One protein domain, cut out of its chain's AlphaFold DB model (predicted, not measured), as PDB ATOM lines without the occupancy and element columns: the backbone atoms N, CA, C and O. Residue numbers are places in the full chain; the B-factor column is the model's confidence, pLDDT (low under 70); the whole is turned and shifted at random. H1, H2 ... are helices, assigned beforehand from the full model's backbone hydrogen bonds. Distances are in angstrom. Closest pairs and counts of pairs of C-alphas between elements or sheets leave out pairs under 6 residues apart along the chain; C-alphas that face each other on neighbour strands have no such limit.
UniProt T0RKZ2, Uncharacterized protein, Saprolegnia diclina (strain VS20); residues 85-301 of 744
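Overview. This is residues 85 to 301 of the 744 residues of an uncharacterized protein of Saprolegnia diclina (strain VS20) (UniProt T0RKZ2). Look for a row of helix layers: a four-helix bundle, H3 to H6, makes the middle, the hairpin of H1 and H2 packs on one side of it, and H7, H8, H9 and H11 gather on the other side, with H9 crossing H7. The short H10 lies far out beyond H7. The printed part has 217 residues and eleven named helices, H1 to H11 in chain order, with no named strand; the class is all helix. It is compact, with a radius of gyration of the C-alphas of 18.1 A, yet elongated in outline, spanning 59 by 37 by 30 A.

Along the chain. Find C-alpha 91 at (77.652, 2.616, 51.975); from there H1 runs to residue 106, 22.8 A. Next come H2, residues 112 to 134 and 33.1 A long, H3, residues 138 to 150, and H4, residues 156 to 169. H5, residues 176 to 196, starts at (96.551, -3.922, 38.844) and is 30.1 A long. H6 holds residues 202 to 216, H7 224 to 232, H8 235 to 240, and H9 246 to 265, 28.2 A. H10, residues 272 to 278, and H11, residues 283 to 293, follow; H11 ends at (94.484, -14.585, 29.776).

Arrangement. Start at H5, the hub, which touches six helices. H3, H4, H5 and H6 form an up and down bundle, each running against the one before it. In the hairpin of H5 and H6 the closest C-alphas, of Phe 183 and Leu 215, are 5.9 A apart, at a shallow tilt of 28 degrees. H4 and H6 touch, closest at Gly 166 and Thr 211, C-alphas 4.9 A apart. H2 touches H4 with residues 125 to 133 alone, closest at Thr 130 and Val 168, C-alphas 5.2 A apart. H1 and H2 form a hairpin at a shallow tilt of 30 degrees; the closest C-alphas, of Tyr 101 and Ser 118, are 5.8 A apart. H7 touches H9, about perpendicular at 80 degrees, with the C-alphas of Val 228 and Gly 259 closest at 5.3 A. H11 touches H7, closest at Asp 225 and Ser 290, C-alphas 4.8 A apart. H8 touches H5, closest at Glu 191 and Val 235, C-alphas 6.3 A apart. H10 touches no helix. Each O i to N i+4 pair is within hydrogen-bond range in H1 to H6, H8 and H9; H7 has 4 of 5, H11 6 of 7, and H10 1 of 3, beside 1 of 4 O i to N i+3 pairs.

Size, cuts and confidence. The farthest C-alphas, of Thr 111 and Val 300, are 60.3 A apart. The printed part has no cut and no long link. Mean pLDDT of the printed part is 77.9; look for values under 70 at residues 269 to 285, for instance.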
ATOM      1  N   PRO A  85      89.602  13.767  54.650       54.50
ATOM      2  CA  PRO A  85      90.306  13.866  55.928       54.50
ATOM      3  C   PRO A  85      89.605  13.115  57.076       54.50
ATOM      4  O   PRO A  85      90.139  13.062  58.183       54.50
ATOM      5  N   GLY A  86      88.405  12.567  56.846       65.69
ATOM      6  CA  GLY A  86      87.606  11.850  57.845       65.69
ATOM      7  C   GLY A  86      87.644  10.322  57.697       65.69
ATOM      8  O   GLY A  86      88.234   9.798  56.752       65.69
ATOM      9  N   PRO A  87      86.991   9.570  58.605       67.62
ATOM     10  CA  PRO A  87      86.760   8.144  58.394       67.62
ATOM     11  C   PRO A  87      85.894   7.926  57.136       67.62
ATOM     12  O   PRO A  87      85.055   8.783  56.831       67.62
ATOM     13  N   PRO A  88      86.082   6.810  56.403       70.06
ATOM     14  CA  PRO A  88      85.252   6.489  55.248       70.06
ATOM     15  C   PRO A  88      83.786   6.374  55.675       70.06
ATOM     16  O   PRO A  88      83.466   5.755  56.692       70.06
ATOM     17  N   LEU A  89      82.900   7.005  54.907       81.56
ATOM     18  CA  LEU A  89      81.458   6.937  55.138       81.56
ATOM     19  C   LEU A  89      80.927   5.517  54.885       81.56
ATOM     20  O   LEU A  89      81.473   4.774  54.068       81.56
ATOM     21  N   SER A  90      79.841   5.142  55.570       84.94
ATOM     22  CA  SER A  90      79.150   3.882  55.282       84.94
ATOM     23  C   SER A  90      78.494   3.921  53.898       84.94
ATOM     24  O   SER A  90      78.123   4.988  53.401       84.94
ATOM     25  N   ILE A  91      78.308   2.747  53.287       85.00
ATOM     26  CA  ILE A  91      77.652   2.616  51.975       85.00
ATOM     27  C   ILE A  91      76.256   3.243  51.998       85.00
ATOM     28  O   ILE A  91      75.920   3.987  51.083       85.00
ATOM     29  N   ASP A  92      75.484   3.012  53.063       85.00
ATOM     30  CA  ASP A  92      74.134   3.568  53.211       85.00
ATOM     31  C   ASP A  92      74.147   5.104  53.158       85.00
ATOM     32  O   ASP A  92      73.323   5.717  52.483       85.00
ATOM     33  N   MET A  93      75.131   5.745  53.801       86.94
ATOM     34  CA  MET A  93      75.287   7.202  53.757       86.94
ATOM     35  C   MET A  93      75.684   7.684  52.360       86.94
ATOM     36  O   MET A  93      75.151   8.683  51.881       86.94
ATOM     37  N   LEU A  94      76.581   6.967  51.674       88.50
ATOM     38  CA  LEU A  94      76.953   7.284  50.292       88.50
ATOM     39  C   LEU A  94      75.759   7.153  49.339       88.50
ATOM     40  O   LEU A  94      75.604   7.981  48.445       88.50
ATOM     41  N   GLN A  95      74.891   6.161  49.538       88.25
ATOM     42  CA  GLN A  95      73.669   6.006  48.747       88.25
ATOM     43  C   GLN A  95      72.676   7.142  48.992       88.25
ATOM     44  O   GLN A  95      72.118   7.667  48.031       88.25
ATOM     45  N   VAL A  96      72.503   7.571  50.247       88.19
ATOM     46  CA  VAL A  96      71.685   8.747  50.579       88.19
ATOM     47  C   VAL A  96      72.250   9.999  49.905       88.19
ATOM     48  O   VAL A  96      71.505  10.724  49.254       88.19
ATOM     49  N   HIS A  97      73.563  10.228  49.974       89.44
ATOM     50  CA  HIS A  97      74.198  11.370  49.311       89.44
ATOM     51  C   HIS A  97      74.077  11.321  47.783       89.44
ATOM     52  O   HIS A  97      73.870  12.363  47.162       89.44
ATOM     53  N   ALA A  98      74.165  10.135  47.174       87.44
ATOM     54  CA  ALA A  98      73.934   9.958  45.744       87.44
ATOM     55  C   ALA A  98      72.474  10.251  45.365       87.44
ATOM     56  O   ALA A  98      72.236  10.925  44.367       87.44
ATOM     57  N   ALA A  99      71.504   9.819  46.177       87.19
ATOM     58  CA  ALA A  99      70.093  10.146  45.979       87.19
ATOM     59  C   ALA A  99      69.843  11.660  46.087       87.19
ATOM     60  O   ALA A  99      69.255  12.240  45.183       87.19
ATOM     61  N   THR A 100      70.382  12.324  47.117       86.06
ATOM     62  CA  THR A 100      70.284  13.785  47.268       86.06
ATOM     63  C   THR A 100      70.947  14.530  46.107       86.06
ATOM     64  O   THR A 100      70.422  15.533  45.632       86.06
ATOM     65  N   TYR A 101      72.089  14.043  45.615       86.00
ATOM     66  CA  TYR A 101      72.737  14.608  44.430       86.00
ATOM     67  C   TYR A 101      71.842  14.493  43.190       86.00
ATOM     68  O   TYR A 101      71.715  15.455  42.437       86.00
ATOM     69  N   LEU A 102      71.194  13.344  42.987       84.50
ATOM     70  CA  LEU A 102      70.278  13.134  41.866       84.50
ATOM     71  C   LEU A 102      69.026  14.015  41.975       84.50
ATOM     72  O   LEU A 102      68.656  14.615  40.974       84.50
ATOM     73  N   GLU A 103      68.438  14.152  43.168       83.56
ATOM     74  CA  GLU A 103      67.298  15.045  43.438       83.56
ATOM     75  C   GLU A 103      67.620  16.508  43.094       83.56
ATOM     76  O   GLU A 103      66.842  17.179  42.416       83.56
ATOM     77  N   LEU A 104      68.809  16.991  43.478       77.88
ATOM     78  CA  LEU A 104      69.266  18.347  43.147       77.88
ATOM     79  C   LEU A 104      69.402  18.574  41.635       77.88
ATOM     80  O   LEU A 104      69.165  19.681  41.160       77.88
ATOM     81  N   LEU A 105      69.758  17.537  40.872       72.50
ATOM     82  CA  LEU A 105      69.842  17.609  39.412       72.50
ATOM     83  C   LEU A 105      68.472  17.548  38.717       72.50
ATOM     84  O   LEU A 105      68.391  17.804  37.514       72.50
ATOM     85  N   GLU A 106      67.391  17.215  39.429       70.38
ATOM     86  CA  GLU A 106      66.041  17.209  38.854       70.38
ATOM     87  C   GLU A 106      65.399  18.602  38.825       70.38
ATOM     88  O   GLU A 106      64.508  18.852  38.010       70.38
ATOM     89  N   HIS A 107      65.860  19.519  39.677       61.69
ATOM     90  CA  HIS A 107      65.347  20.880  39.779       61.69
ATOM     91  C   HIS A 107      66.112  21.827  38.841       61.69
ATOM     92  O   HIS A 107      67.170  22.350  39.172       61.69
ATOM     93  N   THR A 108      65.573  22.055  37.638       54.03
ATOM     94  CA  THR A 108      66.130  23.017  36.669       54.03
ATOM     95  C   THR A 108      65.293  24.301  36.580       54.03
ATOM     96  O   THR A 108      64.077  24.189  36.396       54.03
ATOM     97  N   PRO A 109      65.907  25.504  36.589       53.59
ATOM     98  CA  PRO A 109      67.344  25.768  36.735       53.59
ATOM     99  C   PRO A 109      67.803  25.744  38.210       53.59
ATOM    100  O   PRO A 109      67.110  26.315  39.054       53.59
ATOM    101  N   PRO A 110      68.970  25.146  38.522       64.38
ATOM    102  CA  PRO A 110      69.507  25.148  39.878       64.38
ATOM    103  C   PRO A 110      70.001  26.547  40.267       64.38
ATOM    104  O   PRO A 110      70.614  27.268  39.477       64.38
ATOM    105  N   THR A 111      69.765  26.929  41.515       68.94
ATOM    106  CA  THR A 111      70.337  28.129  42.132       68.94
ATOM    107  C   THR A 111      71.856  28.001  42.285       68.94
ATOM    108  O   THR A 111      72.414  26.903  42.328       68.94
ATOM    109  N   THR A 112      72.557  29.127  42.439       68.00
ATOM    110  CA  THR A 112      74.011  29.142  42.698       68.00
ATOM    111  C   THR A 112      74.393  28.320  43.936       68.00
ATOM    112  O   THR A 112      75.426  27.652  43.949       68.00
ATOM    113  N   THR A 113      73.531  28.301  44.955       69.75
ATOM    114  CA  THR A 113      73.688  27.481  46.163       69.75
ATOM    115  C   THR A 113      73.506  25.988  45.905       69.75
ATOM    116  O   THR A 113      74.268  25.187  46.442       69.75
ATOM    117  N   GLU A 114      72.544  25.600  45.065       68.00
ATOM    118  CA  GLU A 114      72.320  24.197  44.684       68.00
ATOM    119  C   GLU A 114      73.452  23.670  43.796       68.00
ATOM    120  O   GLU A 114      73.898  22.541  43.986       68.00
ATOM    121  N   MET A 115      73.993  24.508  42.907       71.31
ATOM    122  CA  MET A 115      75.196  24.195  42.127       71.31
ATOM    123  C   MET A 115      76.430  23.998  43.014       71.31
ATOM    124  O   MET A 115      77.219  23.081  42.794       71.31
ATOM    125  N   HIS A 116      76.604  24.828  44.043       72.25
ATOM    126  CA  HIS A 116      77.702  24.644  44.988       72.25
ATOM    127  C   HIS A 116      77.531  23.364  45.823       72.25
ATOM    128  O   HIS A 116      78.485  22.610  46.020       72.25
ATOM    129  N   LEU A 117      76.307  23.076  46.279       74.62
ATOM    130  CA  LEU A 117      75.997  21.865  47.038       74.62
ATOM    131  C   LEU A 117      76.186  20.592  46.202       74.62
ATOM    132  O   LEU A 117      76.762  19.623  46.698       74.62
ATOM    133  N   SER A 118      75.756  20.589  44.937       77.25
ATOM    134  CA  SER A 118      75.936  19.446  44.034       77.25
ATOM    135  C   SER A 118      77.418  19.165  43.776       77.25
ATOM    136  O   SER A 118      77.842  18.011  43.837       77.25
ATOM    137  N   GLN A 119      78.236  20.208  43.608       79.81
ATOM    138  CA  GLN A 119      79.690  20.069  43.520       79.81
ATOM    139  C   GLN A 119      80.277  19.455  44.793       79.81
ATOM    140  O   GLN A 119      81.080  18.527  44.702       79.81
ATOM    141  N   LEU A 120      79.888  19.922  45.981       81.62
ATOM    142  CA  LEU A 120      80.384  19.362  47.243       81.62
ATOM    143  C   LEU A 120      80.005  17.884  47.406       81.62
ATOM    144  O   LEU A 120      80.858  17.074  47.775       81.62
ATOM    145  N   LEU A 121      78.759  17.521  47.089       84.44
ATOM    146  CA  LEU A 121      78.285  16.137  47.126       84.44
ATOM    147  C   LEU A 121      79.050  15.249  46.140       84.44
ATOM    148  O   LEU A 121      79.472  14.157  46.514       84.44
ATOM    149  N   TRP A 122      79.300  15.731  44.920       86.62
ATOM    150  CA  TRP A 122      80.119  15.026  43.935       86.62
ATOM    151  C   TRP A 122      81.524  14.722  44.468       86.62
ATOM    152  O   TRP A 122      81.971  13.574  44.431       86.62
ATOM    153  N   HIS A 123      82.208  15.735  45.010       84.12
ATOM    154  CA  HIS A 123      83.556  15.569  45.557       84.12
ATOM    155  C   HIS A 123      83.566  14.596  46.740       84.12
ATOM    156  O   HIS A 123      84.445  13.741  46.806       84.12
ATOM    157  N   LEU A 124      82.578  14.690  47.636       86.94
ATOM    158  CA  LEU A 124      82.434  13.798  48.786       86.94
ATOM    159  C   LEU A 124      82.233  12.341  48.353       86.94
ATOM    160  O   LEU A 124      82.878  11.447  48.906       86.94
ATOM    161  N   LEU A 125      81.376  12.094  47.358       88.88
ATOM    162  CA  LEU A 125      81.156  10.762  46.794       88.88
ATOM    163  C   LEU A 125      82.441  10.223  46.152       88.88
ATOM    164  O   LEU A 125      82.890   9.132  46.502       88.88
ATOM    165  N   ALA A 126      83.072  11.001  45.269       86.44
ATOM    166  CA  ALA A 126      84.284  10.594  44.563       86.44
ATOM    167  C   ALA A 126      85.450  10.300  45.524       86.44
ATOM    168  O   ALA A 126      86.116   9.269  45.391       86.44
ATOM    169  N   SER A 127      85.680  11.153  46.530       85.44
ATOM    170  CA  SER A 127      86.776  10.978  47.489       85.44
ATOM    171  C   SER A 127      86.578   9.749  48.379       85.44
ATOM    172  O   SER A 127      87.525   8.999  48.608       85.44
ATOM    173  N   ASN A 128      85.353   9.507  48.863       87.38
ATOM    174  CA  ASN A 128      85.059   8.356  49.721       87.38
ATOM    175  C   ASN A 128      85.103   7.036  48.944       87.38
ATOM    176  O   ASN A 128      85.658   6.062  49.442       87.38
ATOM    177  N   LEU A 129      84.583   6.998  47.713       87.69
ATOM    178  CA  LEU A 129      84.672   5.806  46.863       87.69
ATOM    179  C   LEU A 129      86.124   5.483  46.493       87.69
ATOM    180  O   LEU A 129      86.508   4.316  46.495       87.69
ATOM    181  N   THR A 130      86.953   6.502  46.256       85.81
ATOM    182  CA  THR A 130      88.394   6.319  46.022       85.81
ATOM    183  C   THR A 130      89.101   5.785  47.270       85.81
ATOM    184  O   THR A 130      89.940   4.892  47.172       85.81
ATOM    185  N   ALA A 131      88.733   6.269  48.461       83.06
ATOM    186  CA  ALA A 131      89.261   5.753  49.725       83.06
ATOM    187  C   ALA A 131      88.834   4.295  49.988       83.06
ATOM    188  O   ALA A 131      89.654   3.486  50.420       83.06
ATOM    189  N   LEU A 132      87.582   3.934  49.682       82.06
ATOM    190  CA  LEU A 132      87.084   2.554  49.752       82.06
ATOM    191  C   LEU A 132      87.817   1.635  48.763       82.06
ATOM    192  O   LEU A 132      88.209   0.523  49.118       82.06
ATOM    193  N   ALA A 133      88.075   2.122  47.547       81.56
ATOM    194  CA  ALA A 133      88.880   1.417  46.555       81.56
ATOM    195  C   ALA A 133      90.313   1.190  47.052       81.56
ATOM    196  O   ALA A 133      90.786   0.057  47.029       81.56
ATOM    197  N   ALA A 134      90.967   2.216  47.603       79.81
ATOM    198  CA  ALA A 134      92.296   2.085  48.202       79.81
ATOM    199  C   ALA A 134      92.320   1.093  49.384       79.81
ATOM    200  O   ALA A 134      93.311   0.395  49.593       79.81
ATOM    201  N   ALA A 135      91.215   0.974  50.126       79.38
ATOM    202  CA  ALA A 135      91.033  -0.024  51.181       79.38
ATOM    203  C   ALA A 135      90.680  -1.438  50.660       79.38
ATOM    204  O   ALA A 135      90.472  -2.348  51.462       79.38
ATOM    205  N   SER A 136      90.627  -1.646  49.336       70.44
ATOM    206  CA  SER A 136      90.325  -2.922  48.668       70.44
ATOM    207  C   SER A 136      88.948  -3.530  48.994       70.44
ATOM    208  O   SER A 136      88.756  -4.744  48.872       70.44
ATOM    209  N   SER A 137      87.944  -2.722  49.359       76.81
ATOM    210  CA  SER A 137      86.578  -3.196  49.643       76.81
ATOM    211  C   SER A 137      85.730  -3.392  48.370       76.81
ATOM    212  O   SER A 137      84.680  -2.781  48.166       76.81
ATOM    213  N   VAL A 138      86.163  -4.298  47.487       78.88
ATOM    214  CA  VAL A 138      85.478  -4.608  46.211       78.88
ATOM    215  C   VAL A 138      83.984  -4.969  46.371       78.88
ATOM    216  O   VAL A 138      83.184  -4.499  45.556       78.88
ATOM    217  N   PRO A 139      83.550  -5.759  47.380       84.44
ATOM    218  CA  PRO A 139      82.131  -6.082  47.568       84.44
ATOM    219  C   PRO A 139      81.260  -4.852  47.851       84.44
ATOM    220  O   PRO A 139      80.156  -4.748  47.315       84.44
ATOM    221  N   ASP A 140      81.780  -3.915  48.642       83.94
ATOM    222  CA  ASP A 140      81.079  -2.703  49.065       83.94
ATOM    223  C   ASP A 140      80.902  -1.738  47.890       83.94
ATOM    224  O   ASP A 140      79.796  -1.261  47.623       83.94
ATOM    225  N   LEU A 141      81.973  -1.539  47.111       85.00
ATOM    226  CA  LEU A 141      81.932  -0.783  45.857       85.00
ATOM    227  C   LEU A 141      80.930  -1.395  44.878       85.00
ATOM    228  O   LEU A 141      80.072  -0.701  44.332       85.00
ATOM    229  N   ARG A 142      80.996  -2.715  44.681       88.31
ATOM    230  CA  ARG A 142      80.080  -3.438  43.794       88.31
ATOM    231  C   ARG A 142      78.625  -3.271  44.230       88.31
ATOM    232  O   ARG A 142      77.774  -3.062  43.369       88.31
ATOM    233  N   SER A 143      78.334  -3.337  45.529       87.56
ATOM    234  CA  SER A 143      76.983  -3.113  46.055       87.56
ATOM    235  C   SER A 143      76.493  -1.698  45.750       87.56
ATOM    236  O   SER A 143      75.405  -1.540  45.203       87.56
ATOM    237  N   PHE A 144      77.316  -0.680  46.025       90.31
ATOM    238  CA  PHE A 144      76.990   0.721  45.756       90.31
ATOM    239  C   PHE A 144      76.658   0.974  44.276       90.31
ATOM    240  O   PHE A 144      75.594   1.503  43.952       90.31
ATOM    241  N   PHE A 145      77.536   0.556  43.361       91.44
ATOM    242  CA  PHE A 145      77.356   0.821  41.933       91.44
ATOM    243  C   PHE A 145      76.204   0.019  41.314       91.44
ATOM    244  O   PHE A 145      75.443   0.555  40.507       91.44
ATOM    245  N   LEU A 146      76.034  -1.255  41.689       88.38
ATOM    246  CA  LEU A 146      74.932  -2.066  41.164       88.38
ATOM    247  C   LEU A 146      73.571  -1.605  41.689       88.38
ATOM    248  O   LEU A 146      72.581  -1.741  40.973       88.38
ATOM    249  N   GLU A 147      73.504  -1.042  42.895       86.56
ATOM    250  CA  GLU A 147      72.289  -0.413  43.416       86.56
ATOM    251  C   GLU A 147      71.858   0.773  42.544       86.56
ATOM    252  O   GLU A 147      70.706   0.808  42.108       86.56
ATOM    253  N   LEU A 148      72.788   1.665  42.188       84.19
ATOM    254  CA  LEU A 148      72.509   2.788  41.284       84.19
ATOM    255  C   LEU A 148      72.067   2.325  39.888       84.19
ATOM    256  O   LEU A 148      71.165   2.916  39.302       84.19
ATOM    257  N   VAL A 149      72.665   1.254  39.356       83.06
ATOM    258  CA  VAL A 149      72.340   0.774  38.003       83.06
ATOM    259  C   VAL A 149      71.015   0.010  37.941       83.06
ATOM    260  O   VAL A 149      70.291   0.146  36.956       83.06
ATOM    261  N   VAL A 150      70.700  -0.802  38.958       75.94
ATOM    262  CA  VAL A 150      69.588  -1.773  38.923       75.94
ATOM    263  C   VAL A 150      68.333  -1.272  39.624       75.94
ATOM    264  O   VAL A 150      67.230  -1.607  39.197       75.94
ATOM    265  N   ARG A 151      68.475  -0.545  40.739       68.31
ATOM    266  CA  ARG A 151      67.337  -0.216  41.612       68.31
ATOM    267  C   ARG A 151      66.732   1.153  41.337       68.31
ATOM    268  O   ARG A 151      65.656   1.433  41.856       68.31
ATOM    269  N   GLN A 152      67.395   1.990  40.543       69.31
ATOM    270  CA  GLN A 152      66.946   3.350  40.268       69.31
ATOM    271  C   GLN A 152      66.502   3.537  38.807       69.31
ATOM    272  O   GLN A 152      67.038   2.877  37.910       69.31
ATOM    273  N   PRO A 153      65.508   4.410  38.548       70.12
ATOM    274  CA  PRO A 153      64.982   4.627  37.203       70.12
ATOM    275  C   PRO A 153      66.061   5.184  36.268       70.12
ATOM    276  O   PRO A 153      66.774   6.119  36.621       70.12
ATOM    277  N   ALA A 154      66.174   4.613  35.066       64.50
ATOM    278  CA  ALA A 154      67.091   5.110  34.043       64.50
ATOM    279  C   ALA A 154      66.698   6.516  33.552       64.50
ATOM    280  O   ALA A 154      65.501   6.815  33.533       64.50
ATOM    281  N   PRO A 155      67.645   7.376  33.110       64.31
ATOM    282  CA  PRO A 155      69.085   7.122  32.912       64.31
ATOM    283  C   PRO A 155      70.053   7.873  33.865       64.31
ATOM    284  O   PRO A 155      71.260   7.614  33.854       64.31
ATOM    285  N   ARG A 156      69.569   8.818  34.686       77.69
ATOM    286  CA  ARG A 156      70.419   9.702  35.521       77.69
ATOM    287  C   ARG A 156      71.281   8.963  36.568       77.69
ATOM    288  O   ARG A 156      72.470   9.275  36.665       77.69
ATOM    289  N   PRO A 157      70.760   7.970  37.314       84.88
ATOM    290  CA  PRO A 157      71.553   7.186  38.264       84.88
ATOM    291  C   PRO A 157      72.691   6.407  37.594       84.88
ATOM    292  O   PRO A 157      73.784   6.296  38.148       84.88
ATOM    293  N   GLN A 158      72.469   5.908  36.375       86.75
ATOM    294  CA  GLN A 158      73.474   5.202  35.585       86.75
ATOM    295  C   GLN A 158      74.559   6.173  35.110       86.75
ATOM    296  O   GLN A 158      75.741   5.849  35.233       86.75
ATOM    297  N   ARG A 159      74.191   7.384  34.649       85.56
ATOM    298  CA  ARG A 159      75.168   8.435  34.299       85.56
ATOM    299  C   ARG A 159      76.098   8.725  35.483       85.56
ATOM    300  O   ARG A 159      77.318   8.695  35.319       85.56
ATOM    301  N   LEU A 160      75.527   8.933  36.674       86.94
ATOM    302  CA  LEU A 160      76.272   9.152  37.917       86.94
ATOM    303  C   LEU A 160      77.197   7.970  38.240       86.94
ATOM    304  O   LEU A 160      78.377   8.171  38.522       86.94
ATOM    305  N   ALA A 161      76.685   6.741  38.159       90.25
ATOM    306  CA  ALA A 161      77.447   5.535  38.458       90.25
ATOM    307  C   ALA A 161      78.671   5.373  37.538       90.25
ATOM    308  O   ALA A 161      79.776   5.138  38.028       90.25
ATOM    309  N   PHE A 162      78.514   5.540  36.220       90.19
ATOM    310  CA  PHE A 162      79.639   5.448  35.281       90.19
ATOM    311  C   PHE A 162      80.646   6.582  35.454       90.19
ATOM    312  O   PHE A 162      81.848   6.330  35.370       90.19
ATOM    313  N   ALA A 163      80.178   7.802  35.721       86.50
ATOM    314  CA  ALA A 163      81.052   8.950  35.918       86.50
ATOM    315  C   ALA A 163      81.875   8.825  37.219       86.50
ATOM    316  O   ALA A 163      83.090   9.020  37.190       86.50
ATOM    317  N   LEU A 164      81.257   8.401  38.331       89.56
ATOM    318  CA  LEU A 164      81.963   8.123  39.588       89.56
ATOM    319  C   LEU A 164      82.959   6.967  39.443       89.56
ATOM    320  O   LEU A 164      84.088   7.076  39.918       89.56
ATOM    321  N   LEU A 165      82.578   5.877  38.766       90.38
ATOM    322  CA  LEU A 165      83.485   4.753  38.523       90.38
ATOM    323  C   LEU A 165      84.680   5.168  37.655       90.38
ATOM    324  O   LEU A 165      85.800   4.738  37.921       90.38
ATOM    325  N   GLY A 166      84.451   6.037  36.666       85.56
ATOM    326  CA  GLY A 166      85.505   6.660  35.871       85.56
ATOM    327  C   GLY A 166      86.513   7.398  36.753       85.56
ATOM    328  O   GLY A 166      87.704   7.106  36.677       85.56
ATOM    329  N   CYS A 167      86.042   8.265  37.656       83.81
ATOM    330  CA  CYS A 167      86.907   8.980  38.603       83.81
ATOM    331  C   CYS A 167      87.691   8.044  39.528       83.81
ATOM    332  O   CYS A 167      88.884   8.254  39.735       83.81
ATOM    333  N   VAL A 168      87.038   7.005  40.062       85.88
ATOM    334  CA  VAL A 168      87.716   6.005  40.895       85.88
ATOM    335  C   VAL A 168      88.810   5.331  40.074       85.88
ATOM    336  O   VAL A 168      89.945   5.309  40.516       85.88
ATOM    337  N   SER A 169      88.512   4.865  38.856       82.75
ATOM    338  CA  SER A 169      89.456   4.115  38.014       82.75
ATOM    339  C   SER A 169      90.744   4.858  37.645       82.75
ATOM    340  O   SER A 169      91.741   4.212  37.333       82.75
ATOM    341  N   THR A 170      90.728   6.192  37.685       78.62
ATOM    342  CA  THR A 170      91.876   7.051  37.361       78.62
ATOM    343  C   THR A 170      92.724   7.437  38.575       78.62
ATOM    344  O   THR A 170      93.671   8.198  38.423       78.62
ATOM    345  N   ALA A 171      92.386   6.972  39.780       78.69
ATOM    346  CA  ALA A 171      93.134   7.310  40.986       78.69
ATOM    347  C   ALA A 171      94.491   6.581  41.057       78.69
ATOM    348  O   ALA A 171      94.561   5.363  40.889       78.69
ATOM    349  N   ASP A 172      95.554   7.316  41.405       69.12
ATOM    350  CA  ASP A 172      96.941   6.815  41.479       69.12
ATOM    351  C   ASP A 172      97.153   5.671  42.491       69.12
ATOM    352  O   ASP A 172      98.155   4.961  42.443       69.12
ATOM    353  N   SER A 173      96.224   5.486  43.433       67.94
ATOM    354  CA  SER A 173      96.300   4.486  44.503       67.94
ATOM    355  C   SER A 173      95.839   3.080  44.096       67.94
ATOM    356  O   SER A 173      95.799   2.190  44.947       67.94
ATOM    357  N   ILE A 174      95.458   2.865  42.835       76.25
ATOM    358  CA  ILE A 174      94.858   1.609  42.373       76.25
ATOM    359  C   ILE A 174      95.920   0.643  41.851       76.25
ATOM    360  O   ILE A 174      96.648   0.933  40.903       76.25
ATOM    361  N   ASP A 175      95.953  -0.557  42.429       80.12
ATOM    362  CA  ASP A 175      96.787  -1.648  41.937       80.12
ATOM    363  C   ASP A 175      96.169  -2.382  40.726       80.12
ATOM    364  O   ASP A 175      94.993  -2.230  40.373       80.12
ATOM    365  N   ALA A 176      96.976  -3.207  40.050       78.12
ATOM    366  CA  ALA A 176      96.551  -3.922  38.844       78.12
ATOM    367  C   ALA A 176      95.385  -4.900  39.097       78.12
ATOM    368  O   ALA A 176      94.531  -5.089  38.225       78.12
ATOM    369  N   THR A 177      95.334  -5.507  40.287       80.06
ATOM    370  CA  THR A 177      94.284  -6.450  40.690       80.06
ATOM    371  C   THR A 177      92.939  -5.759  40.867       80.06
ATOM    372  O   THR A 177      91.945  -6.185  40.280       80.06
ATOM    373  N   LEU A 178      92.909  -4.648  41.596       84.38
ATOM    374  CA  LEU A 178      91.733  -3.817  41.794       84.38
ATOM    375  C   LEU A 178      91.276  -3.194  40.474       84.38
ATOM    376  O   LEU A 178      90.083  -3.170  40.190       84.38
ATOM    377  N   SER A 179      92.206  -2.769  39.616       85.81
ATOM    378  CA  SER A 179      91.890  -2.264  38.275       85.81
ATOM    379  C   SER A 179      91.135  -3.301  37.419       85.81
ATOM    380  O   SER A 179      90.178  -2.952  36.726       85.81
ATOM    381  N   MET A 180      91.504  -4.587  37.501       85.94
ATOM    382  CA  MET A 180      90.788  -5.675  36.817       85.94
ATOM    383  C   MET A 180      89.383  -5.903  37.406       85.94
ATOM    384  O   MET A 180      88.418  -6.121  36.672       85.94
ATOM    385  N   GLU A 181      89.238  -5.798  38.726       87.38
ATOM    386  CA  GLU A 181      87.943  -5.903  39.411       87.38
ATOM    387  C   GLU A 181      86.992  -4.751  39.062       87.38
ATOM    388  O   GLU A 181      85.811  -4.980  38.788       87.38
ATOM    389  N   LEU A 182      87.513  -3.523  38.994       89.56
ATOM    390  CA  LEU A 182      86.765  -2.349  38.543       89.56
ATOM    391  C   LEU A 182      86.353  -2.476  37.072       89.56
ATOM    392  O   LEU A 182      85.236  -2.097  36.726       89.56
ATOM    393  N   PHE A 183      87.194  -3.072  36.219       91.19
ATOM    394  CA  PHE A 183      86.818  -3.413  34.845       91.19
ATOM    395  C   PHE A 183      85.644  -4.397  34.791       91.19
ATOM    396  O   PHE A 183      84.670  -4.151  34.078       91.19
ATOM    397  N   HIS A 184      85.684  -5.487  35.560       89.75
ATOM    398  CA  HIS A 184      84.570  -6.436  35.596       89.75
ATOM    399  C   HIS A 184      83.282  -5.813  36.136       89.75
ATOM    400  O   HIS A 184      82.203  -6.118  35.626       89.75
ATOM    401  N   LEU A 185      83.388  -4.917  37.119       90.44
ATOM    402  CA  LEU A 185      82.257  -4.137  37.607       90.44
ATOM    403  C   LEU A 185      81.698  -3.210  36.519       90.44
ATOM    404  O   LEU A 185      80.492  -3.223  36.289       90.44
ATOM    405  N   ALA A 186      82.554  -2.465  35.812       91.88
ATOM    406  CA  ALA A 186      82.148  -1.586  34.713       91.88
ATOM    407  C   ALA A 186      81.442  -2.361  33.591       91.88
ATOM    408  O   ALA A 186      80.406  -1.923  33.092       91.88
ATOM    409  N   LEU A 187      81.973  -3.529  33.218       90.75
ATOM    410  CA  LEU A 187      81.382  -4.397  32.201       90.75
ATOM    411  C   LEU A 187      80.012  -4.927  32.640       90.75
ATOM    412  O   LEU A 187      79.060  -4.888  31.867       90.75
ATOM    413  N   GLU A 188      79.889  -5.375  33.890       90.00
ATOM    414  CA  GLU A 188      78.621  -5.845  34.451       90.00
ATOM    415  C   GLU A 188      77.573  -4.732  34.540       90.00
ATOM    416  O   GLU A 188      76.406  -4.952  34.214       90.00
ATOM    417  N   MET A 189      77.984  -3.534  34.962       90.38
ATOM    418  CA  MET A 189      77.128  -2.354  34.928       90.38
ATOM    419  C   MET A 189      76.664  -2.086  33.500       90.38
ATOM    420  O   MET A 189      75.471  -1.897  33.288       90.38
ATOM    421  N   ALA A 190      77.569  -2.136  32.518       89.38
ATOM    422  CA  ALA A 190      77.240  -1.832  31.132       89.38
ATOM    423  C   ALA A 190      76.270  -2.844  30.523       89.38
ATOM    424  O   ALA A 190      75.299  -2.441  29.891       89.38
ATOM    425  N   GLU A 191      76.462  -4.140  30.766       86.62
ATOM    426  CA  GLU A 191      75.533  -5.186  30.320       86.62
ATOM    427  C   GLU A 191      74.137  -5.002  30.906       86.62
ATOM    428  O   GLU A 191      73.140  -5.111  30.194       86.62
ATOM    429  N   ARG A 192      74.056  -4.681  32.202       86.12
ATOM    430  CA  ARG A 192      72.777  -4.416  32.866       86.12
ATOM    431  C   ARG A 192      72.136  -3.143  32.337       86.12
ATOM    432  O   ARG A 192      70.939  -3.147  32.090       86.12
ATOM    433  N   THR A 193      72.907  -2.082  32.120       86.00
ATOM    434  CA  THR A 193      72.401  -0.839  31.535       86.00
ATOM    435  C   THR A 193      71.893  -1.067  30.115       86.00
ATOM    436  O   THR A 193      70.778  -0.661  29.831       86.00
ATOM    437  N   VAL A 194      72.627  -1.780  29.256       81.38
ATOM    438  CA  VAL A 194      72.175  -2.133  27.896       81.38
ATOM    439  C   VAL A 194      70.911  -3.001  27.931       81.38
ATOM    440  O   VAL A 194      70.019  -2.810  27.111       81.38
ATOM    441  N   ALA A 195      70.795  -3.924  28.891       78.69
ATOM    442  CA  ALA A 195      69.603  -4.758  29.050       78.69
ATOM    443  C   ALA A 195      68.383  -3.987  29.592       78.69
ATOM    444  O   ALA A 195      67.248  -4.317  29.252       78.69
ATOM    445  N   LEU A 196      68.606  -2.988  30.452       73.25
ATOM    446  CA  LEU A 196      67.561  -2.158  31.064       73.25
ATOM    447  C   LEU A 196      67.132  -0.993  30.164       73.25
ATOM    448  O   LEU A 196      65.984  -0.554  30.235       73.25
ATOM    449  N   ALA A 197      68.046  -0.471  29.349       59.44
ATOM    450  CA  ALA A 197      67.874   0.773  28.622       59.44
ATOM    451  C   ALA A 197      67.684   0.540  27.116       59.44
ATOM    452  O   ALA A 197      68.620   0.267  26.368       59.44
ATOM    453  N   ALA A 198      66.470   0.824  26.649       51.19
ATOM    454  CA  ALA A 198      66.241   1.355  25.308       51.19
ATOM    455  C   ALA A 198      66.370   2.897  25.305       51.19
ATOM    456  O   ALA A 198      65.604   3.562  24.619       51.19
ATOM    457  N   SER A 199      67.238   3.488  26.144       51.56
ATOM    458  CA  SER A 199      67.292   4.949  26.293       51.56
ATOM    459  C   SER A 199      68.163   5.588  25.212       51.56
ATOM    460  O   SER A 199      69.351   5.273  25.127       51.56
ATOM    461  N   ASP A 200      67.579   6.523  24.460       59.00
ATOM    462  CA  ASP A 200      68.226   7.426  23.491       59.00
ATOM    463  C   ASP A 200      69.078   8.504  24.208       59.00
ATOM    464  O   ASP A 200      68.978   9.696  23.937       59.00
ATOM    465  N   ASP A 201      69.847   8.098  25.219       74.69
ATOM    466  CA  ASP A 201      70.594   9.007  26.081       74.69
ATOM    467  C   ASP A 201      72.085   9.043  25.717       74.69
ATOM    468  O   ASP A 201      72.891   8.246  26.211       74.69
ATOM    469  N   ASP A 202      72.444  10.022  24.892       73.31
ATOM    470  CA  ASP A 202      73.806  10.255  24.403       73.31
ATOM    471  C   ASP A 202      74.834  10.475  25.521       73.31
ATOM    472  O   ASP A 202      75.998  10.090  25.388       73.31
ATOM    473  N   GLU A 203      74.441  11.101  26.632       77.38
ATOM    474  CA  GLU A 203      75.355  11.341  27.752       77.38
ATOM    475  C   GLU A 203      75.644  10.056  28.521       77.38
ATOM    476  O   GLU A 203      76.785   9.821  28.925       77.38
ATOM    477  N   LEU A 204      74.636   9.196  28.697       83.62
ATOM    478  CA  LEU A 204      74.837   7.883  29.299       83.62
ATOM    479  C   LEU A 204      75.775   7.032  28.438       83.62
ATOM    480  O   LEU A 204      76.739   6.471  28.963       83.62
ATOM    481  N   VAL A 205      75.548   6.994  27.121       84.00
ATOM    482  CA  VAL A 205      76.412   6.271  26.175       84.00
ATOM    483  C   VAL A 205      77.838   6.829  26.190       84.00
ATOM    484  O   VAL A 205      78.801   6.055  26.206       84.00
ATOM    485  N   ALA A 206      78.002   8.154  26.252       82.31
ATOM    486  CA  ALA A 206      79.312   8.792  26.346       82.31
ATOM    487  C   ALA A 206      80.042   8.436  27.653       82.31
ATOM    488  O   ALA A 206      81.216   8.061  27.612       82.31
ATOM    489  N   CYS A 207      79.359   8.497  28.801       84.25
ATOM    490  CA  CYS A 207      79.921   8.110  30.097       84.25
ATOM    491  C   CYS A 207      80.313   6.627  30.124       84.25
ATOM    492  O   CYS A 207      81.431   6.298  30.516       84.25
ATOM    493  N   MET A 208      79.438   5.738  29.647       88.69
ATOM    494  CA  MET A 208      79.720   4.303  29.528       88.69
ATOM    495  C   MET A 208      80.952   4.037  28.662       88.69
ATOM    496  O   MET A 208      81.858   3.313  29.077       88.69
ATOM    497  N   SER A 209      80.999   4.647  27.475       88.62
ATOM    498  CA  SER A 209      82.101   4.474  26.526       88.62
ATOM    499  C   SER A 209      83.418   4.963  27.125       88.62
ATOM    500  O   SER A 209      84.409   4.239  27.092       88.62
ATOM    501  N   ARG A 210      83.425   6.151  27.744       86.88
ATOM    502  CA  ARG A 210      84.620   6.730  28.373       86.88
ATOM    503  C   ARG A 210      85.155   5.856  29.507       86.88
ATOM    504  O   ARG A 210      86.352   5.592  29.534       86.88
ATOM    505  N   THR A 211      84.289   5.381  30.404       89.56
ATOM    506  CA  THR A 211      84.692   4.549  31.551       89.56
ATOM    507  C   THR A 211      85.201   3.172  31.115       89.56
ATOM    508  O   THR A 211      86.176   2.665  31.665       89.56
ATOM    509  N   LEU A 212      84.591   2.551  30.100       91.06
ATOM    510  CA  LEU A 212      85.090   1.280  29.565       91.06
ATOM    511  C   LEU A 212      86.425   1.460  28.830       91.06
ATOM    512  O   LEU A 212      87.330   0.640  28.998       91.06
ATOM    513  N   LEU A 213      86.573   2.528  28.044       89.31
ATOM    514  CA  LEU A 213      87.813   2.823  27.323       89.31
ATOM    515  C   LEU A 213      88.964   3.172  28.273       89.31
ATOM    516  O   LEU A 213      90.061   2.660  28.072       89.31
ATOM    517  N   SER A 214      88.734   3.943  29.343       87.19
ATOM    518  CA  SER A 214      89.788   4.252  30.327       87.19
ATOM    519  C   SER A 214      90.338   2.993  31.001       87.19
ATOM    520  O   SER A 214      91.538   2.883  31.241       87.19
ATOM    521  N   LEU A 215      89.475   2.005  31.252       88.31
ATOM    522  CA  LEU A 215      89.856   0.732  31.860       88.31
ATOM    523  C   LEU A 215      90.481  -0.248  30.861       88.31
ATOM    524  O   LEU A 215      91.238  -1.122  31.272       88.31
ATOM    525  N   THR A 216      90.187  -0.153  29.566       87.38
ATOM    526  CA  THR A 216      90.669  -1.123  28.563       87.38
ATOM    527  C   THR A 216      91.833  -0.619  27.713       87.38
ATOM    528  O   THR A 216      92.579  -1.440  27.172       87.38
ATOM    529  N   HIS A 217      92.020   0.700  27.642       84.56
ATOM    530  CA  HIS A 217      93.004   1.381  26.805       84.56
ATOM    531  C   HIS A 217      93.667   2.591  27.526       84.56
ATOM    532  O   HIS A 217      93.563   3.728  27.064       84.56
ATOM    533  N   PRO A 218      94.361   2.388  28.670       74.75
ATOM    534  CA  PRO A 218      94.913   3.476  29.494       74.75
ATOM    535  C   PRO A 218      96.222   4.104  28.972       74.75
ATOM    536  O   PRO A 218      96.638   5.148  29.465       74.75
ATOM    537  N   SER A 219      96.927   3.475  28.023       69.75
ATOM    538  CA  SER A 219      98.262   3.921  27.567       69.75
ATOM    539  C   SER A 219      98.478   3.680  26.073       69.75
ATOM    540  O   SER A 219      99.481   3.101  25.662       69.75
ATOM    541  N   ASP A 220      97.490   4.045  25.257       72.50
ATOM    542  CA  ASP A 220      97.502   3.854  23.799       72.50
ATOM    543  C   ASP A 220      97.656   2.399  23.313       72.50
ATOM    544  O   ASP A 220      97.899   2.133  22.132       72.50
ATOM    545  N   ALA A 221      97.478   1.429  24.207       82.56
ATOM    546  CA  ALA A 221      97.502   0.005  23.917       82.56
ATOM    547  C   ALA A 221      96.336  -0.692  24.617       82.56
ATOM    548  O   ALA A 221      95.947  -0.322  25.728       82.56
ATOM    549  N   TRP A 222      95.791  -1.716  23.966       88.44
ATOM    550  CA  TRP A 222      94.697  -2.497  24.519       88.44
ATOM    551  C   TRP A 222      95.210  -3.538  25.503       88.44
ATOM    552  O   TRP A 222      96.155  -4.279  25.228       88.44
ATOM    553  N   VAL A 223      94.528  -3.653  26.633       87.56
ATOM    554  CA  VAL A 223      94.834  -4.646  27.662       87.56
ATOM    555  C   VAL A 223      94.122  -5.965  27.321       87.56
ATOM    556  O   VAL A 223      92.892  -6.010  27.275       87.56
ATOM    557  N   LEU A 224      94.878  -7.038  27.037       84.94
ATOM    558  CA  LEU A 224      94.353  -8.300  26.472       84.94
ATOM    559  C   LEU A 224      93.236  -8.928  27.312       84.94
ATOM    560  O   LEU A 224      92.180  -9.287  26.788       84.94
ATOM    561  N   ASP A 225      93.482  -9.055  28.614       84.56
ATOM    562  CA  ASP A 225      92.588  -9.642  29.614       84.56
ATOM    563  C   ASP A 225      91.295  -8.844  29.798       84.56
ATOM    564  O   ASP A 225      90.344  -9.363  30.369       84.56
ATOM    565  N   ARG A 226      91.221  -7.619  29.263       88.50
ATOM    566  CA  ARG A 226      90.028  -6.764  29.298       88.50
ATOM    567  C   ARG A 226      89.354  -6.663  27.931       88.50
ATOM    568  O   ARG A 226      88.129  -6.709  27.834       88.50
ATOM    569  N   LEU A 227      90.141  -6.610  26.858       88.12
ATOM    570  CA  LEU A 227      89.652  -6.502  25.486       88.12
ATOM    571  C   LEU A 227      88.885  -7.751  25.026       88.12
ATOM    572  O   LEU A 227      87.816  -7.635  24.424       88.12
ATOM    573  N   VAL A 228      89.398  -8.951  25.313       84.56
ATOM    574  CA  VAL A 228      88.736 -10.204  24.902       84.56
ATOM    575  C   VAL A 228      87.356 -10.354  25.575       84.56
ATOM    576  O   VAL A 228      86.372 -10.564  24.863       84.56
ATOM    577  N   PRO A 229      87.204 -10.159  26.902       83.69
ATOM    578  CA  PRO A 229      85.883 -10.152  27.533       83.69
ATOM    579  C   PRO A 229      84.953  -9.055  27.013       83.69
ATOM    580  O   PRO A 229      83.770  -9.325  26.797       83.69
ATOM    581  N   LEU A 230      85.468  -7.839  26.794       86.88
ATOM    582  CA  LEU A 230      84.670  -6.703  26.327       86.88
ATOM    583  C   LEU A 230      84.141  -6.917  24.902       86.88
ATOM    584  O   LEU A 230      82.968  -6.679  24.637       86.88
ATOM    585  N   SER A 231      84.976  -7.409  23.987       83.25
ATOM    586  CA  SER A 231      84.551  -7.722  22.615       83.25
ATOM    587  C   SER A 231      83.546  -8.882  22.561       83.25
ATOM    588  O   SER A 231      82.680  -8.906  21.689       83.25
ATOM    589  N   SER A 232      83.593  -9.803  23.532       76.94
ATOM    590  CA  SER A 232      82.661 -10.938  23.631       76.94
ATOM    591  C   SER A 232      81.291 -10.614  24.247       76.94
ATOM    592  O   SER A 232      80.354 -11.389  24.067       76.94
ATOM    593  N   SER A 233      81.150  -9.494  24.969       77.12
ATOM    594  CA  SER A 233      79.929  -9.161  25.724       77.12
ATOM    595  C   SER A 233      78.777  -8.635  24.871       77.12
ATOM    596  O   SER A 233      77.646  -8.554  25.339       77.12
ATOM    597  N   GLY A 234      79.065  -8.208  23.639       78.25
ATOM    598  CA  GLY A 234      78.122  -7.472  22.796       78.25
ATOM    599  C   GLY A 234      77.927  -6.004  23.201       78.25
ATOM    600  O   GLY A 234      77.325  -5.257  22.436       78.25
ATOM    601  N   VAL A 235      78.488  -5.553  24.334       85.81
ATOM    602  CA  VAL A 235      78.356  -4.163  24.813       85.81
ATOM    603  C   VAL A 235      78.928  -3.174  23.806       85.81
ATOM    604  O   VAL A 235      78.284  -2.166  23.538       85.81
ATOM    605  N   ILE A 236      80.089  -3.468  23.200       87.94
ATOM    606  CA  ILE A 236      80.657  -2.590  22.163       87.94
ATOM    607  C   ILE A 236      79.650  -2.399  21.024       87.94
ATOM    608  O   ILE A 236      79.403  -1.264  20.637       87.94
ATOM    609  N   LEU A 237      79.026  -3.477  20.530       84.25
ATOM    610  CA  LEU A 237      78.042  -3.383  19.444       84.25
ATOM    611  C   LEU A 237      76.860  -2.486  19.822       84.25
ATOM    612  O   LEU A 237      76.440  -1.677  19.009       84.25
ATOM    613  N   SER A 238      76.367  -2.577  21.059       82.38
ATOM    614  CA  SER A 238      75.286  -1.712  21.545       82.38
ATOM    615  C   SER A 238      75.697  -0.248  21.721       82.38
ATOM    616  O   SER A 238      74.854   0.635  21.581       82.38
ATOM    617  N   LEU A 239      76.967   0.021  22.038       86.31
ATOM    618  CA  LEU A 239      77.491   1.384  22.162       86.31
ATOM    619  C   LEU A 239      77.712   2.040  20.796       86.31
ATOM    620  O   LEU A 239      77.485   3.238  20.669       86.31
ATOM    621  N   LEU A 240      78.116   1.274  19.775       84.69
ATOM    622  CA  LEU A 240      78.372   1.802  18.427       84.69
ATOM    623  C   LEU A 240      77.151   2.524  17.833       84.69
ATOM    624  O   LEU A 240      77.333   3.515  17.133       84.69
ATOM    625  N   ASP A 241      75.932   2.090  18.165       72.38
ATOM    626  CA  ASP A 241      74.689   2.712  17.689       72.38
ATOM    627  C   ASP A 241      74.415   4.103  18.302       72.38
ATOM    628  O   ASP A 241      73.637   4.869  17.739       72.38
ATOM    629  N   GLY A 242      75.009   4.430  19.457       72.69
ATOM    630  CA  GLY A 242      74.742   5.673  20.203       72.69
ATOM    631  C   GLY A 242      75.939   6.618  20.333       72.69
ATOM    632  O   GLY A 242      75.843   7.652  20.989       72.69
ATOM    633  N   VAL A 243      77.097   6.269  19.767       77.81
ATOM    634  CA  VAL A 243      78.291   7.122  19.822       77.81
ATOM    635  C   VAL A 243      78.358   8.001  18.581       77.81
ATOM    636  O   VAL A 243      78.627   7.540  17.475       77.81
ATOM    637  N   HIS A 244      78.184   9.303  18.792       70.62
ATOM    638  CA  HIS A 244      78.296  10.316  17.738       70.62
ATOM    639  C   HIS A 244      79.693  10.958  17.649       70.62
ATOM    640  O   HIS A 244      80.018  11.608  16.655       70.62
ATOM    641  N   ASP A 245      80.533  10.751  18.667       74.69
ATOM    642  CA  ASP A 245      81.910  11.247  18.712       74.69
ATOM    643  C   ASP A 245      82.857  10.360  17.883       74.69
ATOM    644  O   ASP A 245      83.047   9.181  18.186       74.69
ATOM    645  N   ILE A 246      83.472  10.924  16.836       77.25
ATOM    646  CA  ILE A 246      84.301  10.163  15.882       77.25
ATOM    647  C   ILE A 246      85.545   9.538  16.548       77.25
ATOM    648  O   ILE A 246      85.804   8.362  16.290       77.25
ATOM    649  N   PRO A 247      86.335  10.248  17.379       81.38
ATOM    650  CA  PRO A 247      87.445   9.649  18.123       81.38
ATOM    651  C   PRO A 247      87.031   8.445  18.974       81.38
ATOM    652  O   PRO A 247      87.653   7.386  18.868       81.38
ATOM    653  N   THR A 248      85.964   8.580  19.765       84.50
ATOM    654  CA  THR A 248      85.436   7.484  20.589       84.50
ATOM    655  C   THR A 248      84.958   6.323  19.717       84.50
ATOM    656  O   THR A 248      85.289   5.170  19.990       84.50
ATOM    657  N   LEU A 249      84.250   6.616  18.622       87.00
ATOM    658  CA  LEU A 249      83.781   5.614  17.666       87.00
ATOM    659  C   LEU A 249      84.946   4.829  17.044       87.00
ATOM    660  O   LEU A 249      84.893   3.605  16.977       87.00
ATOM    661  N   VAL A 250      86.023   5.510  16.636       88.44
ATOM    662  CA  VAL A 250      87.230   4.867  16.088       88.44
ATOM    663  C   VAL A 250      87.849   3.912  17.106       88.44
ATOM    664  O   VAL A 250      88.200   2.796  16.733       88.44
ATOM    665  N   LEU A 251      87.952   4.312  18.378       90.19
ATOM    666  CA  LEU A 251      88.479   3.446  19.435       90.19
ATOM    667  C   LEU A 251      87.573   2.237  19.688       90.19
ATOM    668  O   LEU A 251      88.071   1.122  19.797       90.19
ATOM    669  N   LEU A 252      86.253   2.412  19.731       92.06
ATOM    670  CA  LEU A 252      85.326   1.292  19.912       92.06
ATOM    671  C   LEU A 252      85.389   0.296  18.747       92.06
ATOM    672  O   LEU A 252      85.420  -0.914  18.978       92.06
ATOM    673  N   VAL A 253      85.462   0.788  17.505       92.56
ATOM    674  CA  VAL A 253      85.644  -0.063  16.320       92.56
ATOM    675  C   VAL A 253      87.011  -0.748  16.356       92.56
ATOM    676  O   VAL A 253      87.080  -1.948  16.106       92.56
ATOM    677  N   GLU A 254      88.091  -0.046  16.715       92.56
ATOM    678  CA  GLU A 254      89.415  -0.661  16.881       92.56
ATOM    679  C   GLU A 254      89.375  -1.777  17.932       92.56
ATOM    680  O   GLU A 254      89.856  -2.875  17.665       92.56
ATOM    681  N   GLY A 255      88.750  -1.534  19.086       91.06
ATOM    682  CA  GLY A 255      88.602  -2.524  20.149       91.06
ATOM    683  C   GLY A 255      87.802  -3.748  19.702       91.06
ATOM    684  O   GLY A 255      88.207  -4.884  19.951       91.06
ATOM    685  N   LEU A 256      86.706  -3.546  18.966       91.38
ATOM    686  CA  LEU A 256      85.946  -4.646  18.372       91.38
ATOM    687  C   LEU A 256      86.819  -5.467  17.413       91.38
ATOM    688  O   LEU A 256      86.910  -6.684  17.551       91.38
ATOM    689  N   VAL A 257      87.497  -4.801  16.477       91.38
ATOM    690  CA  VAL A 257      88.332  -5.443  15.455       91.38
ATOM    691  C   VAL A 257      89.508  -6.186  16.090       91.38
ATOM    692  O   VAL A 257      89.727  -7.359  15.799       91.38
ATOM    693  N   PHE A 258      90.250  -5.547  16.992       91.25
ATOM    694  CA  PHE A 258      91.394  -6.165  17.664       91.25
ATOM    695  C   PHE A 258      90.943  -7.316  18.561       91.25
ATOM    696  O   PHE A 258      91.614  -8.345  18.604       91.25
ATOM    697  N   GLY A 259      89.789  -7.185  19.219       88.69
ATOM    698  CA  GLY A 259      89.164  -8.268  19.970       88.69
ATOM    699  C   GLY A 259      88.907  -9.508  19.110       88.69
ATOM    700  O   GLY A 259      89.239 -10.613  19.542       88.69
ATOM    701  N   LEU A 260      88.412  -9.336  17.876       86.94
ATOM    702  CA  LEU A 260      88.220 -10.436  16.919       86.94
ATOM    703  C   LEU A 260      89.554 -11.115  16.562       86.94
ATOM    704  O   LEU A 260      89.698 -12.319  16.766       86.94
ATOM    705  N   TYR A 261      90.565 -10.353  16.126       87.88
ATOM    706  CA  TYR A 261      91.877 -10.922  15.776       87.88
ATOM    707  C   TYR A 261      92.562 -11.615  16.957       87.88
ATOM    708  O   TYR A 261      93.136 -12.690  16.799       87.88
ATOM    709  N   LEU A 262      92.519 -11.029  18.152       86.44
ATOM    710  CA  LEU A 262      93.156 -11.621  19.328       86.44
ATOM    711  C   LEU A 262      92.426 -12.891  19.775       86.44
ATOM    712  O   LEU A 262      93.076 -13.877  20.116       86.44
ATOM    713  N   THR A 263      91.093 -12.912  19.704       81.69
ATOM    714  CA  THR A 263      90.294 -14.117  19.982       81.69
ATOM    715  C   THR A 263      90.641 -15.245  19.008       81.69
ATOM    716  O   THR A 263      90.832 -16.390  19.436       81.69
ATOM    717  N   ARG A 264      90.806 -14.915  17.720       81.06
ATOM    718  CA  ARG A 264      91.269 -15.836  16.679       81.06
ATOM    719  C   ARG A 264      92.657 -16.397  16.974       81.06
ATOM    720  O   ARG A 264      92.835 -17.614  16.991       81.06
ATOM    721  N   LEU A 265      93.630 -15.523  17.237       80.62
ATOM    722  CA  LEU A 265      95.028 -15.892  17.498       80.62
ATOM    723  C   LEU A 265      95.186 -16.766  18.748       80.62
ATOM    724  O   LEU A 265      96.063 -17.625  18.797       80.62
ATOM    725  N   LEU A 266      94.316 -16.587  19.743       78.12
ATOM    726  CA  LEU A 266      94.270 -17.422  20.943       78.12
ATOM    727  C   LEU A 266      93.592 -18.788  20.712       78.12
ATOM    728  O   LEU A 266      93.490 -19.584  21.645       78.12
ATOM    729  N   GLY A 267      93.094 -19.072  19.501       74.38
ATOM    730  CA  GLY A 267      92.400 -20.324  19.174       74.38
ATOM    731  C   GLY A 267      91.059 -20.486  19.893       74.38
ATOM    732  O   GLY A 267      90.499 -21.584  19.952       74.38
ATOM    733  N   LEU A 268      90.524 -19.389  20.436       70.50
ATOM    734  CA  LEU A 268      89.314 -19.382  21.249       70.50
ATOM    735  C   LEU A 268      88.045 -19.576  20.404       70.50
ATOM    736  O   LEU A 268      86.971 -19.768  20.964       70.50
ATOM    737  N   GLU A 269      88.129 -19.532  19.078       59.25
ATOM    738  CA  GLU A 269      86.984 -19.647  18.161       59.25
ATOM    739  C   GLU A 269      86.594 -21.090  17.809       59.25
ATOM    740  O   GLU A 269      85.509 -21.328  17.288       59.25
ATOM    741  N   THR A 270      87.442 -22.078  18.113       46.88
ATOM    742  CA  THR A 270      87.392 -23.430  17.516       46.88
ATOM    743  C   THR A 270      86.213 -24.325  17.936       46.88
ATOM    744  O   THR A 270      86.186 -25.506  17.588       46.88
ATOM    745  N   HIS A 271      85.186 -23.795  18.610       38.41
ATOM    746  CA  HIS A 271      83.950 -24.532  18.866       38.41
ATOM    747  C   HIS A 271      82.696 -23.760  18.421       38.41
ATOM    748  O   HIS A 271      82.358 -22.748  19.032       38.41
ATOM    749  N   PRO A 272      81.898 -24.281  17.464       38.09
ATOM    750  CA  PRO A 272      80.641 -23.657  17.029       38.09
ATOM    751  C   PRO A 272      79.566 -23.605  18.132       38.09
ATOM    752  O   PRO A 272      78.603 -22.860  18.028       38.09
ATOM    753  N   ARG A 273      79.754 -24.334  19.244       35.91
ATOM    754  CA  ARG A 273      78.946 -24.193  20.470       35.91
ATOM    755  C   ARG A 273      79.381 -23.025  21.369       35.91
ATOM    756  O   ARG A 273      78.693 -22.756  22.345       35.91
ATOM    757  N   CYS A 274      80.516 -22.376  21.104       39.06
ATOM    758  CA  CYS A 274      81.079 -21.298  21.925       39.06
ATOM    759  C   CYS A 274      80.681 -19.894  21.452       39.06
ATOM    760  O   CYS A 274      80.616 -18.993  22.279       39.06
ATOM    761  N   ALA A 275      80.358 -19.704  20.171       38.47
ATOM    762  CA  ALA A 275      79.967 -18.397  19.646       38.47
ATOM    763  C   ALA A 275      78.588 -17.930  20.160       38.47
ATOM    764  O   ALA A 275      78.474 -16.821  20.669       38.47
ATOM    765  N   GLU A 276      77.580 -18.815  20.167       39.53
ATOM    766  CA  GLU A 276      76.293 -18.568  20.851       39.53
ATOM    767  C   GLU A 276      76.418 -18.606  22.384       39.53
ATOM    768  O   GLU A 276      75.633 -17.981  23.093       39.53
ATOM    769  N   ARG A 277      77.410 -19.327  22.933       41.94
ATOM    770  CA  ARG A 277      77.632 -19.369  24.388       41.94
ATOM    771  C   ARG A 277      78.296 -18.118  24.936       41.94
ATOM    772  O   ARG A 277      78.046 -17.851  26.096       41.94
ATOM    773  N   ARG A 278      79.104 -17.363  24.184       49.59
ATOM    774  CA  ARG A 278      79.858 -16.210  24.725       49.59
ATOM    775  C   ARG A 278      79.008 -14.980  25.007       49.59
ATOM    776  O   ARG A 278      79.211 -14.346  26.034       49.59
ATOM    777  N   SER A 279      77.992 -14.718  24.188       46.94
ATOM    778  CA  SER A 279      76.943 -13.750  24.537       46.94
ATOM    779  C   SER A 279      76.079 -14.227  25.716       46.94
ATOM    780  O   SER A 279      75.469 -13.416  26.406       46.94
ATOM    781  N   SER A 280      76.062 -15.539  25.982       49.47
ATOM    782  CA  SER A 280      75.400 -16.179  27.127       49.47
ATOM    783  C   SER A 280      76.366 -16.526  28.281       49.47
ATOM    784  O   SER A 280      75.944 -17.167  29.252       49.47
ATOM    785  N   GLU A 281      77.654 -16.159  28.208       59.28
ATOM    786  CA  GLU A 281      78.640 -16.516  29.228       59.28
ATOM    787  C   GLU A 281      78.417 -15.613  30.438       59.28
ATOM    788  O   GLU A 281      78.517 -14.383  30.367       59.28
ATOM    789  N   THR A 282      78.129 -16.235  31.582       63.66
ATOM    790  CA  THR A 282      77.979 -15.499  32.835       63.66
ATOM    791  C   THR A 282      79.250 -14.700  33.118       63.66
ATOM    792  O   THR A 282      80.364 -15.139  32.824       63.66
ATOM    793  N   ILE A 283      79.098 -13.520  33.717       67.69
ATOM    794  CA  ILE A 283      80.220 -12.643  34.093       67.69
ATOM    795  C   ILE A 283      81.283 -13.411  34.897       67.69
ATOM    796  O   ILE A 283      82.477 -13.194  34.721       67.69
ATOM    797  N   SER A 284      80.866 -14.389  35.707       69.12
ATOM    798  CA  SER A 284      81.752 -15.283  36.459       69.12
ATOM    799  C   SER A 284      82.679 -16.126  35.572       69.12
ATOM    800  O   SER A 284      83.848 -16.305  35.910       69.12
ATOM    801  N   LEU A 285      82.189 -16.630  34.433       67.62
ATOM    802  CA  LEU A 285      82.997 -17.387  33.470       67.62
ATOM    803  C   LEU A 285      83.996 -16.479  32.748       67.62
ATOM    804  O   LEU A 285      85.154 -16.864  32.581       67.62
ATOM    805  N   ARG A 286      83.582 -15.256  32.399       71.12
ATOM    806  CA  ARG A 286      84.460 -14.266  31.757       71.12
ATOM    807  C   ARG A 286      85.521 -13.717  32.702       71.12
ATOM    808  O   ARG A 286      86.670 -13.547  32.308       71.12
ATOM    809  N   ARG A 287      85.196 -13.536  33.979       73.81
ATOM    810  CA  ARG A 287      86.182 -13.218  35.019       73.81
ATOM    811  C   ARG A 287      87.207 -14.344  35.179       73.81
ATOM    812  O   ARG A 287      88.409 -14.099  35.184       73.81
ATOM    813  N   ALA A 288      86.753 -15.600  35.197       68.69
ATOM    814  CA  ALA A 288      87.646 -16.755  35.261       68.69
ATOM    815  C   ALA A 288      88.545 -16.905  34.015       68.69
ATOM    816  O   ALA A 288      89.693 -17.331  34.148       68.69
ATOM    817  N   SER A 289      88.059 -16.564  32.816       70.50
ATOM    818  CA  SER A 289      88.875 -16.579  31.593       70.50
ATOM    819  C   SER A 289      89.862 -15.411  31.536       70.50
ATOM    820  O   SER A 289      91.002 -15.623  31.134       70.50
ATOM    821  N   SER A 290      89.490 -14.227  32.027       71.88
ATOM    822  CA  SER A 290      90.364 -13.040  32.089       71.88
ATOM    823  C   SER A 290      91.606 -13.294  32.941       71.88
ATOM    824  O   SER A 290      92.725 -13.052  32.494       71.88
ATOM    825  N   HIS A 291      91.442 -13.923  34.110       70.00
ATOM    826  CA  HIS A 291      92.578 -14.337  34.942       70.00
ATOM    827  C   HIS A 291      93.496 -15.362  34.256       70.00
ATOM    828  O   HIS A 291      94.695 -15.383  34.520       70.00
ATOM    829  N   ARG A 292      92.957 -16.211  33.368       70.25
ATOM    830  CA  ARG A 292      93.770 -17.137  32.559       70.25
ATOM    831  C   ARG A 292      94.471 -16.432  31.401       70.25
ATOM    832  O   ARG A 292      95.548 -16.855  31.020       70.25
ATOM    833  N   LEU A 293      93.873 -15.386  30.837       72.50
ATOM    834  CA  LEU A 293      94.484 -14.585  29.776       72.50
ATOM    835  C   LEU A 293      95.610 -13.700  30.313       72.50
ATOM    836  O   LEU A 293      96.628 -13.559  29.644       72.50
ATOM    837  N   ALA A 294      95.479 -13.194  31.541       64.81
ATOM    838  CA  ALA A 294      96.525 -12.430  32.218       64.81
ATOM    839  C   ALA A 294      97.834 -13.226  32.419       64.81
ATOM    840  O   ALA A 294      98.894 -12.630  32.591       64.81
ATOM    841  N   SER A 295      97.786 -14.566  32.384       65.50
ATOM    842  CA  SER A 295      98.976 -15.424  32.463       65.50
ATOM    843  C   SER A 295      99.561 -15.815  31.098       65.50
ATOM    844  O   SER A 295     100.617 -16.450  31.051       65.50
ATOM    845  N   VAL A 296      98.926 -15.424  29.986       69.06
ATOM    846  CA  VAL A 296      99.434 -15.665  28.628       69.06
ATOM    847  C   VAL A 296     100.470 -14.595  28.287       69.06
ATOM    848  O   VAL A 296     100.136 -13.477  27.915       69.06
ATOM    849  N   SER A 297     101.749 -14.949  28.400       56.97
ATOM    850  CA  SER A 297     102.878 -14.040  28.155       56.97
ATOM    851  C   SER A 297     103.344 -13.980  26.694       56.97
ATOM    852  O   SER A 297     104.149 -13.119  26.346       56.97
ATOM    853  N   ALA A 298     102.870 -14.878  25.823       64.12
ATOM    854  CA  ALA A 298     103.273 -14.907  24.419       64.12
ATOM    855  C   ALA A 298     102.138 -15.366  23.496       64.12
ATOM    856  O   ALA A 298     101.579 -16.448  23.668       64.12
ATOM    857  N   LEU A 299     101.862 -14.563  22.465       69.50
ATOM    858  CA  LEU A 299     101.059 -14.967  21.313       69.50
ATOM    859  C   LEU A 299     101.975 -15.578  20.247       69.50
ATOM    860  O   LEU A 299     103.067 -15.064  19.961       69.50
ATOM    861  N   VAL A 300     101.515 -16.674  19.645       66.44
ATOM    862  CA  VAL A 300     102.140 -17.269  18.461       66.44
ATOM    863  C   VAL A 300     101.366 -16.771  17.251       66.44
ATOM    864  O   VAL A 300     100.264 -17.240  16.978       66.44
ATOM    865  N   LEU A 301     101.929 -15.786  16.553       71.06
ATOM    866  CA  LEU A 301     101.359 -15.315  15.298       71.06
ATOM    867  C   LEU A 301     101.770 -16.276  14.180       71.06
ATOM    868  O   LEU A 301     102.971 -16.546  14.045       71.06
TER     869      LEU A 301